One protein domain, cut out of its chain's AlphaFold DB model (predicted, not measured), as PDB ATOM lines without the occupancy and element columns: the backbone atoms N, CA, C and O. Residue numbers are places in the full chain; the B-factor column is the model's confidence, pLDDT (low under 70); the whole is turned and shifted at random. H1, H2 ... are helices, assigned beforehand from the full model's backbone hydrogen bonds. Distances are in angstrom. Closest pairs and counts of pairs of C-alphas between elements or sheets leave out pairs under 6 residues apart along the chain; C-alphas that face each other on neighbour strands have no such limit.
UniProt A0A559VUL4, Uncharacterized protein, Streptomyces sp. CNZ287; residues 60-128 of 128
ATOM      1  N   ARG A  60     -15.955  31.270 -27.128       93.75
ATOM      2  CA  ARG A  60     -16.518  31.899 -25.922       93.75
ATOM      3  C   ARG A  60     -17.428  30.936 -25.165       93.75
ATOM      4  O   ARG A  60     -18.132  30.137 -25.782       93.75
ATOM      5  N   GLU A  61     -17.413  31.016 -23.838       93.62
ATOM      6  CA  GLU A  61     -18.199  30.141 -22.961       93.62
ATOM      7  C   GLU A  61     -19.636  30.658 -22.767       93.62
ATOM      8  O   GLU A  61     -19.815  31.859 -22.560       93.62
ATOM      9  N   PRO A  62     -20.654  29.780 -22.724       92.81
ATOM     10  CA  PRO A  62     -22.024  30.146 -22.361       92.81
ATOM     11  C   PRO A  62     -22.151  30.359 -20.845       92.81
ATOM     12  O   PRO A  62     -22.608  29.483 -20.110       92.81
ATOM     13  N   THR A  63     -21.705  31.514 -20.362       89.81
ATOM     14  CA  THR A  63     -21.780  31.940 -18.952       89.81
ATOM     15  C   THR A  63     -22.146  33.421 -18.887       89.81
ATOM     16  O   THR A  63     -21.965  34.113 -19.886       89.81
ATOM     17  N   ALA A  64     -22.608  33.928 -17.737       85.44
ATOM     18  CA  ALA A  64     -22.864  35.364 -17.565       85.44
ATOM     19  C   ALA A  64     -21.626  36.211 -17.913       85.44
ATOM     20  O   ALA A  64     -21.705  37.066 -18.785       85.44
ATOM     21  N   ALA A  65     -20.460  35.873 -17.350       84.69
ATOM     22  CA  ALA A  65     -19.190  36.520 -17.694       84.69
ATOM     23  C   ALA A  65     -18.818  36.345 -19.178       84.69
ATOM     24  O   ALA A  65     -18.253  37.230 -19.799       84.69
ATOM     25  N   GLY A  66     -19.160  35.209 -19.789       86.44
ATOM     26  CA  GLY A  66     -18.960  34.999 -21.222       86.44
ATOM     27  C   GLY A  66     -19.800  35.938 -22.093       86.44
ATOM     28  O   GLY A  66     -19.342  36.336 -23.160       86.44
ATOM     29  N   VAL A  67     -21.005  36.297 -21.647       85.44
ATOM     30  CA  VAL A  67     -21.870  37.280 -22.315       85.44
ATOM     31  C   VAL A  67     -21.354  38.696 -22.076       85.44
ATOM     32  O   VAL A  67     -21.203  39.435 -23.040       85.44
ATOM     33  N   GLU A  68     -21.060  39.050 -20.823       80.88
ATOM     34  CA  GLU A  68     -20.687  40.415 -20.425       80.88
ATOM     35  C   GLU A  68     -19.256  40.793 -20.838       80.88
ATOM     36  O   GLU A  68     -19.057  41.868 -21.391       80.88
ATOM     37  N   ASP A  69     -18.274  39.910 -20.634       82.31
ATOM     38  CA  ASP A  69     -16.849  40.227 -20.826       82.31
ATOM     39  C   ASP A  69     -16.285  39.724 -22.165       82.31
ATOM     40  O   ASP A  69     -15.192  40.121 -22.581       82.31
ATOM     41  N   ALA A  70     -16.964  38.767 -22.806       77.88
ATOM     42  CA  ALA A  70     -16.412  38.029 -23.942       77.88
ATOM     43  C   ALA A  70     -17.322  37.974 -25.176       77.88
ATOM     44  O   ALA A  70     -16.974  37.265 -26.121       77.88
ATOM     45  N   ASP A  71     -18.434  38.713 -25.211       86.38
ATOM     46  CA  ASP A  71     -19.377  38.787 -26.338       86.38
ATOM     47  C   ASP A  71     -19.949  37.423 -26.773       86.38
ATOM     48  O   ASP A  71     -20.047  37.113 -27.968       86.38
ATOM     49  N   TYR A  72     -20.287  36.541 -25.825       90.31
ATOM     50  CA  TYR A  72     -20.959  35.282 -26.154       90.31
ATOM     51  C   TYR A  72     -22.301  35.579 -26.849       90.31
ATOM     52  O   TYR A  72     -23.165  36.207 -26.247       90.31
ATOM     53  N   PRO A  73     -22.530  35.119 -28.093       89.81
ATOM     54  CA  PRO A  73     -23.576  35.688 -28.948       89.81
ATOM     55  C   PRO A  73     -24.979  35.110 -28.724       89.81
ATOM     56  O   PRO A  73     -25.941  35.597 -29.313       89.81
ATOM     57  N   TYR A  74     -25.120  34.047 -27.924       91.12
ATOM     58  CA  TYR A  74     -26.415  33.426 -27.638       91.12
ATOM     59  C   TYR A  74     -26.849  33.740 -26.205       91.12
ATOM     60  O   TYR A  74     -26.568  32.995 -25.269       91.12
ATOM     61  N   TRP A  75     -27.533  34.864 -26.047       89.12
ATOM     62  CA  TRP A  75     -28.083  35.343 -24.782       89.12
ATOM     63  C   TRP A  75     -29.349  36.150 -25.063       89.12
ATOM     64  O   TRP A  75     -29.551  36.589 -26.195       89.12
ATOM     65  N   GLN A  76     -30.213  36.326 -24.067       88.19
ATOM     66  CA  GLN A  76     -31.428  37.140 -24.165       88.19
ATOM     67  C   GLN A  76     -31.724  37.804 -22.815       88.19
ATOM     68  O   GLN A  76     -31.298  37.307 -21.773       88.19
ATOM     69  N   THR A  77     -32.481  38.903 -22.842       88.81
ATOM     70  CA  THR A  77     -32.977  39.565 -21.627       88.81
ATOM     71  C   THR A  77     -34.285  38.924 -21.167       88.81
ATOM     72  O   THR A  77     -35.218  38.778 -21.959       88.81
ATOM     73  N   GLU A  78     -34.384  38.602 -19.878       88.31
ATOM     74  CA  GLU A  78     -35.645  38.230 -19.234       88.31
ATOM     75  C   GLU A  78     -36.280  39.449 -18.556       88.31
ATOM     76  O   GLU A  78     -35.621  40.198 -17.834       88.31
ATOM     77  N   PHE A  79     -37.580  39.649 -18.781       88.94
ATOM     78  CA  PHE A  79     -38.324  40.793 -18.257       88.94
ATOM     79  C   PHE A  79     -39.424  40.343 -17.297       88.94
ATOM     80  O   PHE A  79     -40.203  39.435 -17.594       88.94
ATOM     81  N   ALA A  80     -39.555  41.051 -16.175       90.31
ATOM     82  CA  ALA A  80     -40.731  40.967 -15.324       90.31
ATOM     83  C   ALA A  80     -41.762  42.012 -15.775       90.31
ATOM     84  O   ALA A  80     -41.494  43.213 -15.739       90.31
ATOM     85  N   TYR A  81     -42.946  41.559 -16.187       90.88
ATOM     86  CA  TYR A  81     -44.039  42.436 -16.605       90.88
ATOM     87  C   TYR A  81     -45.105  42.561 -15.517       90.88
ATOM     88  O   TYR A  81     -45.528  41.568 -14.921       90.88
ATOM     89  N   THR A  82     -45.597  43.783 -15.313       93.62
ATOM     90  CA  THR A  82     -46.753  44.078 -14.459       93.62
ATOM     91  C   THR A  82     -47.838  44.798 -15.245       93.62
ATOM     92  O   THR A  82     -47.579  45.477 -16.240       93.62
ATOM     93  N   TYR A  83     -49.086  44.656 -14.798       93.25
ATOM     94  CA  TYR A  83     -50.179  45.466 -15.321       93.25
ATOM     95  C   TYR A  83     -50.124  46.860 -14.685       93.25
ATOM     96  O   TYR A  83     -50.591  47.054 -13.562       93.25
ATOM     97  N   GLY A  84     -49.525  47.813 -15.400       95.12
ATOM     98  CA  GLY A  84     -49.254  49.153 -14.880       95.12
ATOM     99  C   GLY A  84     -48.183  49.167 -13.785       95.12
ATOM    100  O   GLY A  84     -47.535  48.154 -13.510       95.12
ATOM    101  N   GLU A  85     -48.006  50.332 -13.166       95.06
ATOM    102  CA  GLU A  85     -47.079  50.515 -12.048       95.06
ATOM    103  C   GLU A  85     -47.641  49.845 -10.779       95.06
ATOM    104  O   GLU A  85     -48.758  50.180 -10.360       95.06
ATOM    105  N   PRO A  86     -46.912  48.910 -10.141       96.69
ATOM    106  CA  PRO A  86     -47.347  48.319  -8.883       96.69
ATOM    107  C   PRO A  86     -47.506  49.385  -7.786       96.69
ATOM    108  O   PRO A  86     -46.618  50.219  -7.612       96.69
ATOM    109  N   PRO A  87     -48.584  49.361  -6.980       97.12
ATOM    110  CA  PRO A  87     -48.745  50.319  -5.892       97.12
ATOM    111  C   PRO A  87     -47.563  50.285  -4.918       97.12
ATOM    112  O   PRO A  87     -47.077  49.205  -4.557       97.12
ATOM    113  N   ALA A  88     -47.137  51.457  -4.444       95.38
ATOM    114  CA  ALA A  88     -46.074  51.570  -3.450       95.38
ATOM    115  C   ALA A  88     -46.400  50.735  -2.196       95.38
ATOM    116  O   ALA A  88     -47.516  50.778  -1.677       95.38
ATOM    117  N   GLY A  89     -45.428  49.950  -1.724       94.31
ATOM    118  CA  GLY A  89     -45.592  49.050  -0.576       94.31
ATOM    119  C   GLY A  89     -46.350  47.746  -0.863       94.31
ATOM    120  O   GLY A  89     -46.512  46.933   0.045       94.31
ATOM    121  N   SER A  90     -46.806  47.509  -2.099       97.06
ATOM    122  CA  SER A  90     -47.398  46.222  -2.485       97.06
ATOM    123  C   SER A  90     -46.358  45.097  -2.525       97.06
ATOM    124  O   SER A  90     -45.165  45.334  -2.710       97.06
ATOM    125  N   ILE A  91     -46.823  43.847  -2.424       96.44
ATOM    126  CA  ILE A  91     -45.960  42.659  -2.558       96.44
ATOM    127  C   ILE A  91     -45.278  42.628  -3.931       96.44
ATOM    128  O   ILE A  91     -44.104  42.288  -4.014       96.44
ATOM    129  N   ALA A  92     -45.983  43.020  -4.997       95.81
ATOM    130  CA  ALA A  92     -45.406  43.082  -6.336       95.81
ATOM    131  C   ALA A  92     -44.261  44.106  -6.410       95.81
ATOM    132  O   ALA A  92     -43.173  43.761  -6.864       95.81
ATOM    133  N   ALA A  93     -44.466  45.325  -5.891       94.94
ATOM    134  CA  ALA A  93     -43.408  46.334  -5.812       94.94
ATOM    135  C   ALA A  93     -42.213  45.838  -4.978       94.94
ATOM    136  O   ALA A  93     -41.065  45.972  -5.393       94.94
ATOM    137  N   ALA A  94     -42.480  45.215  -3.825       94.62
ATOM    138  CA  ALA A  94     -41.442  44.666  -2.958       94.62
ATOM    139  C   ALA A  94     -40.649  43.531  -3.630       94.62
ATOM    140  O   ALA A  94     -39.431  43.479  -3.487       94.62
ATOM    141  N   PHE A  95     -41.312  42.651  -4.385       93.88
ATOM    142  CA  PHE A  95     -40.664  41.556  -5.108       93.88
ATOM    143  C   PHE A  95     -39.765  42.063  -6.242       93.88
ATOM    144  O   PHE A  95     -38.614  41.649  -6.335       93.88
ATOM    145  N   LEU A  96     -40.239  43.009  -7.060       92.12
ATOM    146  CA  LEU A  96     -39.413  43.622  -8.109       92.12
ATOM    147  C   LEU A  96     -38.209  44.376  -7.525       92.12
ATOM    148  O   LEU A  96     -37.098  44.296  -8.053       92.12
ATOM    149  N   ASN A  97     -38.412  45.065  -6.397       91.50
ATOM    150  CA  ASN A  97     -37.328  45.714  -5.667       91.50
ATOM    151  C   ASN A  97     -36.319  44.689  -5.132       91.50
ATOM    152  O   ASN A  97     -35.119  44.918  -5.209       91.50
ATOM    153  N   PHE A  98     -36.796  43.555  -4.612       92.25
ATOM    154  CA  PHE A  98     -35.941  42.466  -4.144       92.25
ATOM    155  C   PHE A  98     -35.082  41.889  -5.273       92.25
ATOM    156  O   PHE A  98     -33.882  41.756  -5.082       92.25
ATOM    157  N   LEU A  99     -35.651  41.603  -6.451       89.06
ATOM    158  CA  LEU A  99     -34.885  41.049  -7.580       89.06
ATOM    159  C   LEU A  99     -33.696  41.932  -7.985       89.06
ATOM    160  O   LEU A  99     -32.660  41.426  -8.396       89.06
ATOM    161  N   THR A 100     -33.834  43.251  -7.860       81.25
ATOM    162  CA  THR A 100     -32.844  44.221  -8.352       81.25
ATOM    163  C   THR A 100     -31.954  44.810  -7.257       81.25
ATOM    164  O   THR A 100     -31.070  45.613  -7.551       81.25
ATOM    165  N   GLN A 101     -32.156  44.438  -5.988       84.62
ATOM    166  CA  GLN A 101     -31.434  45.019  -4.853       84.62
ATOM    167  C   GLN A 101     -31.049  43.971  -3.806       84.62
ATOM    168  O   GLN A 101     -31.633  42.895  -3.712       84.62
ATOM    169  N   GLN A 102     -30.090  44.335  -2.948       82.06
ATOM    170  CA  GLN A 102     -29.692  43.549  -1.774       82.06
ATOM    171  C   GLN A 102     -29.411  42.075  -2.140       82.06
ATOM    172  O   GLN A 102     -28.759  41.800  -3.143       82.06
ATOM    173  N   THR A 103     -29.915  41.137  -1.336       90.00
ATOM    174  CA  THR A 103     -29.703  39.695  -1.488       90.00
ATOM    175  C   THR A 103     -30.291  39.123  -2.777       90.00
ATOM    176  O   THR A 103     -29.785  38.120  -3.266       90.00
ATOM    177  N   GLY A 104     -31.343  39.721  -3.350       90.62
ATOM    178  CA  GLY A 104     -31.949  39.177  -4.568       90.62
ATOM    179  C   GLY A 104     -31.020  39.280  -5.777       90.62
ATOM    180  O   GLY A 104     -30.919  38.324  -6.542       90.62
ATOM    181  N   ARG A 105     -30.247  40.370  -5.881       90.25
ATOM    182  CA  ARG A 105     -29.169  40.481  -6.877       90.25
ATOM    183  C   ARG A 105     -28.139  39.366  -6.726       90.25
ATOM    184  O   ARG A 105     -27.736  38.770  -7.721       90.25
ATOM    185  N   ASP A 106     -27.687  39.120  -5.501       90.69
ATOM    186  CA  ASP A 106     -26.637  38.131  -5.252       90.69
ATOM    187  C   ASP A 106     -27.142  36.720  -5.588       90.69
ATOM    188  O   ASP A 106     -26.435  35.958  -6.239       90.69
ATOM    189  N   ILE A 107     -28.409  36.418  -5.279       92.00
ATOM    190  CA  ILE A 107     -29.064  35.171  -5.697       92.00
ATOM    191  C   ILE A 107     -29.081  35.034  -7.224       92.00
ATOM    192  O   ILE A 107     -28.757  33.966  -7.734       92.00
ATOM    193  N   LEU A 108     -29.440  36.085  -7.969       90.12
ATOM    194  CA  LEU A 108     -29.454  36.027  -9.437       90.12
ATOM    195  C   LEU A 108     -28.060  35.737 -10.006       90.12
ATOM    196  O   LEU A 108     -27.925  34.870 -10.870       90.12
ATOM    197  N   ARG A 109     -27.023  36.387  -9.472       88.31
ATOM    198  CA  ARG A 109     -25.628  36.145  -9.870       88.31
ATOM    199  C   ARG A 109     -25.171  34.727  -9.547       88.31
ATOM    200  O   ARG A 109     -24.581  34.076 -10.404       88.31
ATOM    201  N   ASP A 110     -25.489  34.230  -8.355       89.88
ATOM    202  CA  ASP A 110     -25.172  32.859  -7.936       89.88
ATOM    203  C   ASP A 110     -25.888  31.811  -8.802       89.88
ATOM    204  O   ASP A 110     -25.397  30.696  -8.969       89.88
ATOM    205  N   GLN A 111     -27.043  32.162  -9.374       90.00
ATOM    206  CA  GLN A 111     -27.755  31.348 -10.361       90.00
ATOM    207  C   GLN A 111     -27.288  31.597 -11.807       90.00
ATOM    208  O   GLN A 111     -27.873  31.059 -12.738       90.00
ATOM    209  N   GLY A 112     -26.213  32.360 -12.021       88.62
ATOM    210  CA  GLY A 112     -25.607  32.563 -13.338       88.62
ATOM    211  C   GLY A 112     -26.320  33.588 -14.221       88.62
ATOM    212  O   GLY A 112     -26.162  33.534 -15.442       88.62
ATOM    213  N   HIS A 113     -27.085  34.511 -13.633       88.12
ATOM    214  CA  HIS A 113     -27.763  35.594 -14.344       88.12
ATOM    215  C   HIS A 113     -27.058  36.939 -14.121       88.12
ATOM    216  O   HIS A 113     -26.794  37.338 -12.984       88.12
ATOM    217  N   GLY A 114     -26.788  37.649 -15.218       85.50
ATOM    218  CA  GLY A 114     -26.338  39.043 -15.198       85.50
ATOM    219  C   GLY A 114     -27.501  40.010 -14.967       85.50
ATOM    220  O   GLY A 114     -28.650  39.710 -15.304       85.50
ATOM    221  N   LEU A 115     -27.219  41.179 -14.390       85.75
ATOM    222  CA  LEU A 115     -28.216  42.238 -14.238       85.75
ATOM    223  C   LEU A 115     -28.092  43.261 -15.361       85.75
ATOM    224  O   LEU A 115     -27.053  43.883 -15.549       85.75
ATOM    225  N   CYS A 116     -29.211  43.567 -16.007       84.12
ATOM    226  CA  CYS A 116     -29.274  44.605 -17.032       84.12
ATOM    227  C   CYS A 116     -28.841  46.003 -16.565       84.12
ATOM    228  O   CYS A 116     -28.391  46.808 -17.375       84.12
ATOM    229  N   SER A 117     -28.973  46.314 -15.273       80.81
ATOM    230  CA  SER A 117     -28.479  47.570 -14.692       80.81
ATOM    231  C   SER A 117     -26.953  47.632 -14.565       80.81
ATOM    232  O   SER A 117     -26.418  48.690 -14.251       80.81
ATOM    233  N   GLU A 118     -26.276  46.499 -14.739       79.38
ATOM    234  CA  GLU A 118     -24.836  46.319 -14.539       79.38
ATOM    235  C   GLU A 118     -24.113  45.913 -15.837       79.38
ATOM    236  O   GLU A 118     -22.890  45.972 -15.883       79.38
ATOM    237  N   ALA A 119     -24.854  45.563 -16.894       77.19
ATOM    238  CA  ALA A 119     -24.310  45.205 -18.201       77.19
ATOM    239  C   ALA A 119     -23.635  46.398 -18.903       77.19
ATOM    240  O   ALA A 119     -24.154  47.515 -18.882       77.19
ATOM    241  N   GLU A 120     -22.521  46.163 -19.608       70.25
ATOM    242  CA  GLU A 120     -21.820  47.222 -20.358       70.25
ATOM    243  C   GLU A 120     -22.660  47.772 -21.528       70.25
ATOM    244  O   GLU A 120     -22.629  48.968 -21.832       70.25
ATOM    245  N   HIS A 121     -23.491  46.924 -22.141       66.31
ATOM    246  CA  HIS A 121     -24.382  47.269 -23.251       66.31
ATOM    247  C   HIS A 121     -25.850  47.409 -22.813       66.31
ATOM    248  O   HIS A 121     -26.755  46.815 -23.396       66.31
ATOM    249  N   THR A 122     -26.133  48.262 -21.818       59.44
ATOM    250  CA  THR A 122     -27.496  48.454 -21.256       59.44
ATOM    251  C   THR A 122     -28.586  48.787 -22.291       59.44
ATOM    252  O   THR A 122     -29.776  48.659 -22.004       59.44
ATOM    253  N   GLY A 123     -28.214  49.253 -23.489       61.53
ATOM    254  CA  GLY A 123     -29.139  49.529 -24.594       61.53
ATOM    255  C   GLY A 123     -29.870  48.291 -25.125       61.53
ATOM    256  O   GLY A 123     -30.965  48.436 -25.665       61.53
ATOM    257  N   GLU A 124     -29.306  47.101 -24.924       70.75
ATOM    258  CA  GLU A 124     -29.849  45.815 -25.382       70.75
ATOM    259  C   GLU A 124     -30.830  45.195 -24.366       70.75
ATOM    260  O   GLU A 124     -31.617  44.311 -24.694       70.75
ATOM    261  N   CYS A 125     -30.858  45.739 -23.148       78.19
ATOM    262  CA  CYS A 125     -31.751  45.369 -22.053       78.19
ATOM    263  C   CYS A 125     -33.027  46.226 -22.021       78.19
ATOM    264  O   CYS A 125     -33.405  46.795 -20.991       78.19
ATOM    265  N   ARG A 126     -33.696  46.378 -23.166       77.88
ATOM    266  CA  ARG A 126     -34.925  47.176 -23.273       77.88
ATOM    267  C   ARG A 126     -36.048  46.331 -23.865       77.88
ATOM    268  O   ARG A 126     -35.808  45.657 -24.863       77.88
ATOM    269  N   PRO A 127     -37.261  46.370 -23.286       75.19
ATOM    270  CA  PRO A 127     -38.419  45.766 -23.929       75.19
ATOM    271  C   PRO A 127     -38.616  46.380 -25.321       75.19
ATOM    272  O   PRO A 127     -38.471  47.598 -25.474       75.19
ATOM    273  N   VAL A 128     -38.930  45.537 -26.308       69.62
ATOM    274  CA  VAL A 128     -39.317  45.955 -27.668       69.62
ATOM    275  C   VAL A 128     -40.780  46.370 -27.751       69.62
ATOM    276  O   VAL A 128     -41.596  45.831 -26.968       69.62
TER     277      VAL A 128
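What this domain is: This is residues 60 to 128 of the 128 residues of an uncharacterized protein of Streptomyces sp. CNZ287 (UniProt A0A559VUL4). There is little regular structure here: from short H1 near one end, the bare stretch 69 to 90 runs out along the longest axis and turns, and the chain comes back through H2 and H3, which meet in a corner. The bare stretch 111 to 128 then passes through the middle. The printed part has 69 residues, 24 of them in three named helices, H1, H2, H3, with no named strand: all helix. It is only just loose, close to compact, with a radius of gyration of the C-alphas of 13.6 A, and only just flat, spanning 42 by 28 by 15 A.

How they stand to each other: H1, residues 64 to 68, touches no helix. H2, residues 91 to 100, and H3, residues 102 to 110, touch only at the corner by their tight link; their closest C-alphas, Phe 98 and Gly 104, are 5.2 A apart. They run the same way at a steep tilt of 56 degrees. H1 and H3 are only just apart, at 8.2 A. Every O i to N i+4 pair is within hydrogen-bond range in H1 and H2, and 4 of 5 in H3.

Where its parts are: H1 begins at C-alpha 64 (-22.864, 35.364, -17.565). H2 is 14.4 A long and H3 13.1 A, ending at C-alpha 110 (-25.172, 32.859, -7.936).

The domain as a whole: The farthest C-alphas, Arg 60 and Gly 89, are 42.2 A apart. The printed part has no cut; H1 to H2 is a long link. Residues 121 to 123 and 128 have pLDDT under 70.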